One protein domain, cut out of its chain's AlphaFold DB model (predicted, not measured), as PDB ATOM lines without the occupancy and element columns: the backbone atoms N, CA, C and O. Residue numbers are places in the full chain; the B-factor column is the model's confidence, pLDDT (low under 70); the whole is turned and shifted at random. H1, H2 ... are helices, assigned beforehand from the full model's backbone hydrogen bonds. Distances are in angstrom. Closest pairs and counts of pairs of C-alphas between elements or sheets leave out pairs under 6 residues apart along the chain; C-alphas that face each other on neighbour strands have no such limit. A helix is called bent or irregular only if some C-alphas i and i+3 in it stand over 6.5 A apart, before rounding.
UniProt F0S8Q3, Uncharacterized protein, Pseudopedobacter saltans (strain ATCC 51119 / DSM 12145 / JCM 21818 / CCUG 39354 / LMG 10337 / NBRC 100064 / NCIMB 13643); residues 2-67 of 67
ATOM      1  N   LYS A   2     -54.531  53.445 -60.366       67.38
ATOM      2  CA  LYS A   2     -55.063  52.061 -60.365       67.38
ATOM      3  C   LYS A   2     -54.087  51.010 -60.929       67.38
ATOM      4  O   LYS A   2     -53.872  49.995 -60.291       67.38
ATOM      5  N   LYS A   3     -53.416  51.302 -62.053       73.69
ATOM      6  CA  LYS A   3     -52.441  50.391 -62.694       73.69
ATOM      7  C   LYS A   3     -51.204  50.106 -61.828       73.69
ATOM      8  O   LYS A   3     -50.738  48.980 -61.794       73.69
ATOM      9  N   ILE A   4     -50.712  51.111 -61.099       85.62
ATOM     10  CA  ILE A   4     -49.577  50.965 -60.169       85.62
ATOM     11  C   ILE A   4     -49.963  50.062 -58.998       85.62
ATOM     12  O   ILE A   4     -49.195  49.185 -58.628       85.62
ATOM     13  N   PHE A   5     -51.181  50.218 -58.476       83.00
ATOM     14  CA  PHE A   5     -51.704  49.346 -57.428       83.00
ATOM     15  C   PHE A   5     -51.864  47.897 -57.914       83.00
ATOM     16  O   PHE A   5     -51.485  46.970 -57.206       83.00
ATOM     17  N   THR A   6     -52.344  47.690 -59.145       83.62
ATOM     18  CA  THR A   6     -52.449  46.349 -59.748       83.62
ATOM     19  C   THR A   6     -51.082  45.697 -59.962       83.62
ATOM     20  O   THR A   6     -50.926  44.513 -59.682       83.62
ATOM     21  N   ILE A   7     -50.080  46.462 -60.408       87.69
ATOM     22  CA  ILE A   7     -48.708  45.966 -60.591       87.69
ATOM     23  C   ILE A   7     -48.068  45.628 -59.241       87.69
ATOM     24  O   ILE A   7     -47.450  44.576 -59.116       87.69
ATOM     25  N   LEU A   8     -48.259  46.466 -58.220       85.19
ATOM     26  CA  LEU A   8     -47.764  46.206 -56.867       85.19
ATOM     27  C   LEU A   8     -48.385  44.932 -56.279       85.19
ATOM     28  O   LEU A   8     -47.679  44.103 -55.714       85.19
ATOM     29  N   PHE A   9     -49.693  44.751 -56.459       83.81
ATOM     30  CA  PHE A   9     -50.394  43.553 -56.006       83.81
ATOM     31  C   PHE A   9     -49.912  42.292 -56.741       83.81
ATOM     32  O   PHE A   9     -49.684  41.262 -56.109       83.81
ATOM     33  N   ALA A  10     -49.676  42.382 -58.054       85.06
ATOM     34  CA  ALA A  10     -49.095  41.290 -58.833       85.06
ATOM     35  C   ALA A  10     -47.660  40.956 -58.388       85.06
ATOM     36  O   ALA A  10     -47.306  39.783 -58.294       85.06
ATOM     37  N   LEU A  11     -46.852  41.968 -58.046       82.19
ATOM     38  CA  LEU A  11     -45.483  41.779 -57.565       82.19
ATOM     39  C   LEU A  11     -45.447  41.035 -56.221       82.19
ATOM     40  O   LEU A  11     -44.640  40.128 -56.049       82.19
ATOM     41  N   LEU A  12     -46.350  41.379 -55.295       80.50
ATOM     42  CA  LEU A  12     -46.483  40.707 -53.996       80.50
ATOM     43  C   LEU A  12     -46.920  39.242 -54.144       80.50
ATOM     44  O   LEU A  12     -46.477  38.382 -53.383       80.50
ATOM     45  N   PHE A  13     -47.761  38.944 -55.137       77.06
ATOM     46  CA  PHE A  13     -48.217  37.579 -55.398       77.06
ATOM     47  C   PHE A  13     -47.100  36.699 -55.985       77.06
ATOM     48  O   PHE A  13     -46.955  35.545 -55.583       77.06
ATOM     49  N   SER A  14     -46.248  37.260 -56.852       75.94
ATOM     50  CA  SER A  14     -45.110  36.551 -57.456       75.94
ATOM     51  C   SER A  14     -44.058  36.085 -56.445       75.94
ATOM     52  O   SER A  14     -43.404  35.077 -56.690       75.94
ATOM     53  N   ILE A  15     -43.922  36.742 -55.287       71.44
ATOM     54  CA  ILE A  15     -42.971  36.336 -54.231       71.44
ATOM     55  C   ILE A  15     -43.293  34.925 -53.708       71.44
ATOM     56  O   ILE A  15     -42.387  34.158 -53.398       71.44
ATOM     57  N   ASN A  16     -44.576  34.548 -53.675       67.38
ATOM     58  CA  ASN A  16     -44.998  33.207 -53.257       67.38
ATOM     59  C   ASN A  16     -44.708  32.140 -54.326       67.38
ATOM     60  O   ASN A  16     -44.529  30.972 -53.992       67.38
ATOM     61  N   ALA A  17     -44.638  32.521 -55.609       65.75
ATOM     62  CA  ALA A  17     -44.374  31.585 -56.701       65.75
ATOM     63  C   ALA A  17     -42.928  31.057 -56.677       65.75
ATOM     64  O   ALA A  17     -42.707  29.880 -56.964       65.75
ATOM     65  N   PHE A  18     -41.969  31.888 -56.249       65.31
ATOM     66  CA  PHE A  18     -40.556  31.514 -56.095       65.31
ATOM     67  C   PHE A  18     -40.271  30.626 -54.870       65.31
ATOM     68  O   PHE A  18     -39.157  30.140 -54.720       65.31
ATOM     69  N   ALA A  19     -41.260  30.364 -54.009       60.56
ATOM     70  CA  ALA A  19     -41.098  29.522 -52.820       60.56
ATOM     71  C   ALA A  19     -41.281  28.007 -53.085       60.56
ATOM     72  O   ALA A  19     -41.341  27.231 -52.135       60.56
ATOM     73  N   ASN A  20     -41.391  27.583 -54.354       59.22
ATOM     74  CA  ASN A  20     -41.605  26.183 -54.764       59.22
ATOM     75  C   ASN A  20     -40.317  25.443 -55.172       59.22
ATOM     76  O   ASN A  20     -40.391  24.384 -55.794       59.22
ATOM     77  N   GLU A  21     -39.132  25.973 -54.864       57.91
ATOM     78  CA  GLU A  21     -37.917  25.162 -54.962       57.91
ATOM     79  C   GLU A  21     -37.938  24.121 -53.839       57.91
ATOM     80  O   GLU A  21     -38.011  24.467 -52.660       57.91
ATOM     81  N   ASN A  22     -37.931  22.838 -54.213       53.22
ATOM     82  CA  ASN A  22     -37.834  21.702 -53.295       53.22
ATOM     83  C   ASN A  22     -36.479  21.759 -52.573       53.22
ATOM     84  O   ASN A  22     -35.497  21.155 -53.000       53.22
ATOM     85  N   VAL A  23     -36.402  22.547 -51.504       58.34
ATOM     86  CA  VAL A  23     -35.235  22.601 -50.630       58.34
ATOM     87  C   VAL A  23     -35.316  21.385 -49.711       58.34
ATOM     88  O   VAL A  23     -36.072  21.392 -48.743       58.34
ATOM     89  N   GLU A  24     -34.511  20.354 -49.973       56.62
ATOM     90  CA  GLU A  24     -34.421  19.126 -49.154       56.62
ATOM     91  C   GLU A  24     -34.241  19.405 -47.643       56.62
ATOM     92  O   GLU A  24     -34.716  18.649 -46.795       56.62
ATOM     93  N   MET A  25     -33.618  20.532 -47.269       58.47
ATOM     94  CA  MET A  25     -33.490  20.953 -45.863       58.47
ATOM     95  C   MET A  25     -34.767  21.570 -45.258       58.47
ATOM     96  O   MET A  25     -34.930  21.562 -44.037       58.47
ATOM     97  N   ALA A  26     -35.694  22.077 -46.072       55.06
ATOM     98  CA  ALA A  26     -36.995  22.573 -45.616       55.06
ATOM     99  C   ALA A  26     -37.982  21.422 -45.344       55.06
ATOM    100  O   ALA A  26     -38.811  21.523 -44.433       55.06
ATOM    101  N   ASP A  27     -37.847  20.302 -46.057       55.44
ATOM    102  CA  ASP A  27     -38.709  19.129 -45.892       55.44
ATOM    103  C   ASP A  27     -38.426  18.353 -44.603       55.44
ATOM    104  O   ASP A  27     -39.359  17.850 -43.985       55.44
ATOM    105  N   ALA A  28     -37.186  18.327 -44.106       54.81
ATOM    106  CA  ALA A  28     -36.871  17.741 -42.796       54.81
ATOM    107  C   ALA A  28     -37.488  18.540 -41.622       54.81
ATOM    108  O   ALA A  28     -37.916  17.979 -40.605       54.81
ATOM    109  N   LEU A  29     -37.578  19.866 -41.764       54.16
ATOM    110  CA  LEU A  29     -38.199  20.743 -40.769       54.16
ATOM    111  C   LEU A  29     -39.738  20.728 -40.875       54.16
ATOM    112  O   LEU A  29     -40.415  20.762 -39.845       54.16
ATOM    113  N   ARG A  30     -40.302  20.600 -42.090       56.50
ATOM    114  CA  ARG A  30     -41.748  20.384 -42.313       56.50
ATOM    115  C   ARG A  30     -42.208  18.991 -41.870       56.50
ATOM    116  O   ARG A  30     -43.221  18.897 -41.181       56.50
ATOM    117  N   SER A  31     -41.477  17.928 -42.210       57.06
ATOM    118  CA  SER A  31     -41.867  16.535 -41.923       57.06
ATOM    119  C   SER A  31     -41.821  16.193 -40.435       57.06
ATOM    120  O   SER A  31     -42.586  15.354 -39.968       57.06
ATOM    121  N   SER A  32     -40.974  16.883 -39.666       64.25
ATOM    122  CA  SER A  32     -40.853  16.675 -38.221       64.25
ATOM    123  C   SER A  32     -41.916  17.402 -37.388       64.25
ATOM    124  O   SER A  32     -41.924  17.255 -36.166       64.25
ATOM    125  N   GLY A  33     -42.785  18.220 -38.000       65.81
ATOM    126  CA  GLY A  33     -43.840  18.976 -37.307       65.81
ATOM    127  C   GLY A  33     -43.336  20.075 -36.355       65.81
ATOM    128  O   GLY A  33     -44.135  20.803 -35.764       65.81
ATOM    129  N   LYS A  34     -42.015  20.248 -36.223       72.50
ATOM    130  CA  LYS A  34     -41.383  21.167 -35.262       72.50
ATOM    131  C   LYS A  34     -41.653  22.640 -35.580       72.50
ATOM    132  O   LYS A  34     -41.711  23.444 -34.654       72.50
ATOM    133  N   ILE A  35     -41.892  22.991 -36.851       79.19
ATOM    134  CA  ILE A  35     -42.252  24.363 -37.257       79.19
ATOM    135  C   ILE A  35     -43.523  24.825 -36.540       79.19
ATOM    136  O   ILE A  35     -43.566  25.951 -36.059       79.19
ATOM    137  N   TYR A  36     -44.533  23.961 -36.403       83.56
ATOM    138  CA  TYR A  36     -45.792  24.335 -35.754       83.56
ATOM    139  C   TYR A  36     -45.598  24.669 -34.276       83.56
ATOM    140  O   TYR A  36     -46.163  25.646 -33.794       83.56
ATOM    141  N   VAL A  37     -44.758  23.903 -33.573       87.88
ATOM    142  CA  VAL A  37     -44.440  24.160 -32.161       87.88
ATOM    143  C   VAL A  37     -43.696  25.483 -32.017       87.88
ATOM    144  O   VAL A  37     -44.058  26.300 -31.176       87.88
ATOM    145  N   VAL A  38     -42.696  25.731 -32.867       88.56
ATOM    146  CA  VAL A  38     -41.928  26.983 -32.846       88.56
ATOM    147  C   VAL A  38     -42.829  28.183 -33.143       88.56
ATOM    148  O   VAL A  38     -42.802  29.160 -32.398       88.56
ATOM    149  N   VAL A  39     -43.672  28.098 -34.175       91.00
ATOM    150  CA  VAL A  39     -44.631  29.159 -34.511       91.00
ATOM    151  C   VAL A  39     -45.602  29.387 -33.357       91.00
ATOM    152  O   VAL A  39     -45.797  30.533 -32.968       91.00
ATOM    153  N   ALA A  40     -46.145  28.330 -32.747       92.38
ATOM    154  CA  ALA A  40     -47.042  28.452 -31.601       92.38
ATOM    155  C   ALA A  40     -46.369  29.156 -30.411       92.38
ATOM    156  O   ALA A  40     -46.953  30.075 -29.839       92.38
ATOM    157  N   VAL A  41     -45.128  28.789 -30.072       95.81
ATOM    158  CA  VAL A  41     -44.362  29.448 -28.999       95.81
ATOM    159  C   VAL A  41     -44.142  30.926 -29.317       95.81
ATOM    160  O   VAL A  41     -44.388  31.779 -28.465       95.81
ATOM    161  N   ILE A  42     -43.744  31.248 -30.549       96.31
ATOM    162  CA  ILE A  42     -43.548  32.633 -30.989       96.31
ATOM    163  C   ILE A  42     -44.866  33.417 -30.903       96.31
ATOM    164  O   ILE A  42     -44.888  34.520 -30.359       96.31
ATOM    165  N   THR A  43     -45.981  32.851 -31.368       96.31
ATOM    166  CA  THR A  43     -47.307  33.477 -31.282       96.31
ATOM    167  C   THR A  43     -47.703  33.765 -29.837       96.31
ATOM    168  O   THR A  43     -48.158  34.869 -29.541       96.31
ATOM    169  N   VAL A  44     -47.487  32.818 -28.921       97.44
ATOM    170  CA  VAL A  44     -47.764  33.006 -27.488       97.44
ATOM    171  C   VAL A  44     -46.917  34.142 -26.906       97.44
ATOM    172  O   VAL A  44     -47.455  34.992 -26.195       97.44
ATOM    173  N   LEU A  45     -45.624  34.214 -27.248       97.44
ATOM    174  CA  LEU A  45     -44.743  35.304 -26.813       97.44
ATOM    175  C   LEU A  45     -45.227  36.669 -27.313       97.44
ATOM    176  O   LEU A  45     -45.288  37.618 -26.531       97.44
ATOM    177  N   PHE A  46     -45.617  36.772 -28.585       97.56
ATOM    178  CA  PHE A  46     -46.139  38.020 -29.145       97.56
ATOM    179  C   PHE A  46     -47.456  38.440 -28.499       97.56
ATOM    180  O   PHE A  46     -47.615  39.610 -28.153       97.56
ATOM    181  N   ILE A  47     -48.386  37.506 -28.287       97.81
ATOM    182  CA  ILE A  47     -49.642  37.794 -27.583       97.81
ATOM    183  C   ILE A  47     -49.343  38.316 -26.176       97.81
ATOM    184  O   ILE A  47     -49.899  39.340 -25.778       97.81
ATOM    185  N   GLY A  48     -48.436  37.661 -25.446       97.19
ATOM    186  CA  GLY A  48     -48.004  38.109 -24.123       97.19
ATOM    187  C   GLY A  48     -47.407  39.517 -24.150       97.19
ATOM    188  O   GLY A  48     -47.803  40.367 -23.351       97.19
ATOM    189  N   LEU A  49     -46.521  39.793 -25.109       97.19
ATOM    190  CA  LEU A  49     -45.881  41.098 -25.278       97.19
ATOM    191  C   LEU A  49     -46.899  42.203 -25.585       97.19
ATOM    192  O   LEU A  49     -46.890  43.245 -24.930       97.19
ATOM    193  N   PHE A  50     -47.798  41.979 -26.547       96.88
ATOM    194  CA  PHE A  50     -48.822  42.960 -26.908       96.88
ATOM    195  C   PHE A  50     -49.806  43.202 -25.767       96.88
ATOM    196  O   PHE A  50     -50.153  44.350 -25.485       96.88
ATOM    197  N   SER A  51     -50.227  42.140 -25.077       96.81
ATOM    198  CA  SER A  51     -51.134  42.256 -23.934       96.81
ATOM    199  C   SER A  51     -50.488  43.035 -22.782       96.81
ATOM    200  O   SER A  51     -51.115  43.926 -22.203       96.81
ATOM    201  N   TYR A  52     -49.207  42.773 -22.502       96.56
ATOM    202  CA  TYR A  52     -48.436  43.525 -21.514       96.56
ATOM    203  C   TYR A  52     -48.310  45.002 -21.892       96.56
ATOM    204  O   TYR A  52     -48.609  45.863 -21.064       96.56
ATOM    205  N   LEU A  53     -47.934  45.301 -23.138       95.75
ATOM    206  CA  LEU A  53     -47.782  46.674 -23.615       95.75
ATOM    207  C   LEU A  53     -49.097  47.453 -23.499       95.75
ATOM    208  O   LEU A  53     -49.112  48.567 -22.985       95.75
ATOM    209  N   PHE A  54     -50.213  46.837 -23.889       94.88
ATOM    210  CA  PHE A  54     -51.532  47.451 -23.780       94.88
ATOM    211  C   PHE A  54     -51.963  47.670 -22.324       94.88
ATOM    212  O   PHE A  54     -52.546  48.702 -21.985       94.88
ATOM    213  N   SER A  55     -51.659  46.722 -21.429       92.81
ATOM    214  CA  SER A  55     -51.908  46.921 -20.001       92.81
ATOM    215  C   SER A  55     -51.041  48.037 -19.426       92.81
ATOM    216  O   SER A  55     -51.502  48.737 -18.523       92.81
ATOM    217  N   LEU A  56     -49.797  48.163 -19.882       94.00
ATOM    218  CA  LEU A  56     -48.865  49.175 -19.413       94.00
ATOM    219  C   LEU A  56     -49.319  50.567 -19.851       94.00
ATOM    220  O   LEU A  56     -49.444  51.449 -19.008       94.00
ATOM    221  N   ASP A  57     -49.671  50.721 -21.124       91.69
ATOM    222  CA  ASP A  57     -50.200  51.960 -21.694       91.69
ATOM    223  C   ASP A  57     -51.457  52.441 -20.945       91.69
ATOM    224  O   ASP A  57     -51.537  53.578 -20.476       91.69
ATOM    225  N   ARG A  58     -52.400  51.527 -20.671       91.19
ATOM    226  CA  ARG A  58     -53.591  51.833 -19.855       91.19
ATOM    227  C   ARG A  58     -53.255  52.279 -18.433       91.19
ATOM    228  O   ARG A  58     -53.920  53.169 -17.903       91.19
ATOM    229  N   LYS A  59     -52.274  51.639 -17.789       90.31
ATOM    230  CA  LYS A  59     -51.847  51.997 -16.427       90.31
ATOM    231  C   LYS A  59     -51.184  53.371 -16.407       90.31
ATOM    232  O   LYS A  59     -51.508  54.167 -15.532       90.31
ATOM    233  N   ILE A  60     -50.314  53.649 -17.374       91.94
ATOM    234  CA  ILE A  60     -49.629  54.937 -17.511       91.94
ATOM    235  C   ILE A  60     -50.651  56.050 -17.759       91.94
ATOM    236  O   ILE A  60     -50.679  57.013 -16.999       91.94
ATOM    237  N   SER A  61     -51.576  55.870 -18.706       89.06
ATOM    238  CA  SER A  61     -52.613  56.869 -18.999       89.06
ATOM    239  C   SER A  61     -53.533  57.154 -17.803       89.06
ATOM    240  O   SER A  61     -54.011  58.273 -17.635       89.06
ATOM    241  N   LYS A  62     -53.782  56.161 -16.936       88.00
ATOM    242  CA  LYS A  62     -54.537  56.382 -15.694       88.00
ATOM    243  C   LYS A  62     -53.754  57.246 -14.703       88.00
ATOM    244  O   LYS A  62     -54.322  58.168 -14.136       88.00
ATOM    245  N   ILE A  63     -52.461  56.973 -14.537       91.25
ATOM    246  CA  ILE A  63     -51.581  57.763 -13.665       91.25
ATOM    247  C   ILE A  63     -51.462  59.207 -14.172       91.25
ATOM    248  O   ILE A  63     -51.419  60.128 -13.364       91.25
ATOM    249  N   GLU A  64     -51.440  59.413 -15.490       85.38
ATOM    250  CA  GLU A  64     -51.422  60.751 -16.092       85.38
ATOM    251  C   GLU A  64     -52.732  61.525 -15.911       85.38
ATOM    252  O   GLU A  64     -52.692  62.746 -15.864       85.38
ATOM    253  N   LYS A  65     -53.881  60.845 -15.809       82.31
ATOM    254  CA  LYS A  65     -55.193  61.488 -15.600       82.31
ATOM    255  C   LYS A  65     -55.509  61.797 -14.139       82.31
ATOM    256  O   LYS A  65     -56.346  62.654 -13.881       82.31
ATOM    257  N   ASP A  66     -54.886  61.071 -13.213       75.44
ATOM    258  CA  ASP A  66     -55.045  61.278 -11.768       75.44
ATOM    259  C   ASP A  66     -54.114  62.398 -11.228       75.44
ATOM    260  O   ASP A  66     -54.138  62.692 -10.031       75.44
ATOM    261  N   LYS A  67     -53.309  63.036 -12.094       52.69
ATOM    262  CA  LYS A  67     -52.548  64.272 -11.836       52.69
ATOM    263  C   LYS A  67     -53.121  65.434 -12.639       52.69
ATOM    264  O   LYS A  67     -53.055  66.563 -12.105       52.69
TER     265      LYS A  67
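What this domain is: This is residues 2 to 67 of the 67 residues of an uncharacterized protein of Pseudopedobacter saltans (strain ATCC 51119 / DSM 12145 / JCM 21818 / CCUG 39354 / LMG 10337 / NBRC 100064 / NCIMB 13643) (UniProt F0S8Q3). The model is a wide, open V of two helices, with H1 as the shorter arm, H3 as the longer arm and the short helix H2 with its links at the corner. The arms do not fold back on each other, and the space between them is empty. The printed part has 66 residues with three named helices, in the order H1, H2, H3, and no named strand; the class is all helix. The whole is extended, with a radius of gyration of the C-alphas of 21.2 A, and flat, spanning 60 by 44 by 10 A.

How they stand to each other: H1, residues 2 to 20, and H2, residues 24 to 31, are apart, although a tight link of 3 residues joins them. A tight link of 2 residues leads from H2 to H3, residues 34 to 65. H2 and H3 are close but not clearly touching, with 1 pair of C-alphas within 8 A; the closest are those of Leu 29 and Ile 35, 6.5 A apart. Their lines are only just about perpendicular, at 72 degrees. H1 and H3 are apart. In H3 every O i to N i+4 pair is within hydrogen-bond range; in H1 9 of 15 are, and in H2 2 of 4.

Where its parts are: H1 begins at C-alpha 2, (-55.063, 52.061, -60.365), and measures 29.7 A from first to last C-alpha. It is neither bent nor irregular, but only just: C-alphas 17 and 20 are 6.4 A apart. H2, residues 24 to 31, measures 10.7 A and begins at C-alpha 24, (-34.421, 19.126, -49.154). H3 measures 46.9 A and ends at C-alpha 65, (-55.193, 61.488, -15.600).

The domain as a whole: The two C-alphas farthest apart are those of Glu 24 and Lys 67, 61.3 A. The printed part has no cut. Mean pLDDT of the printed part is 79.6; residue 2, residues 16 to 33 and residue 67 are under 70.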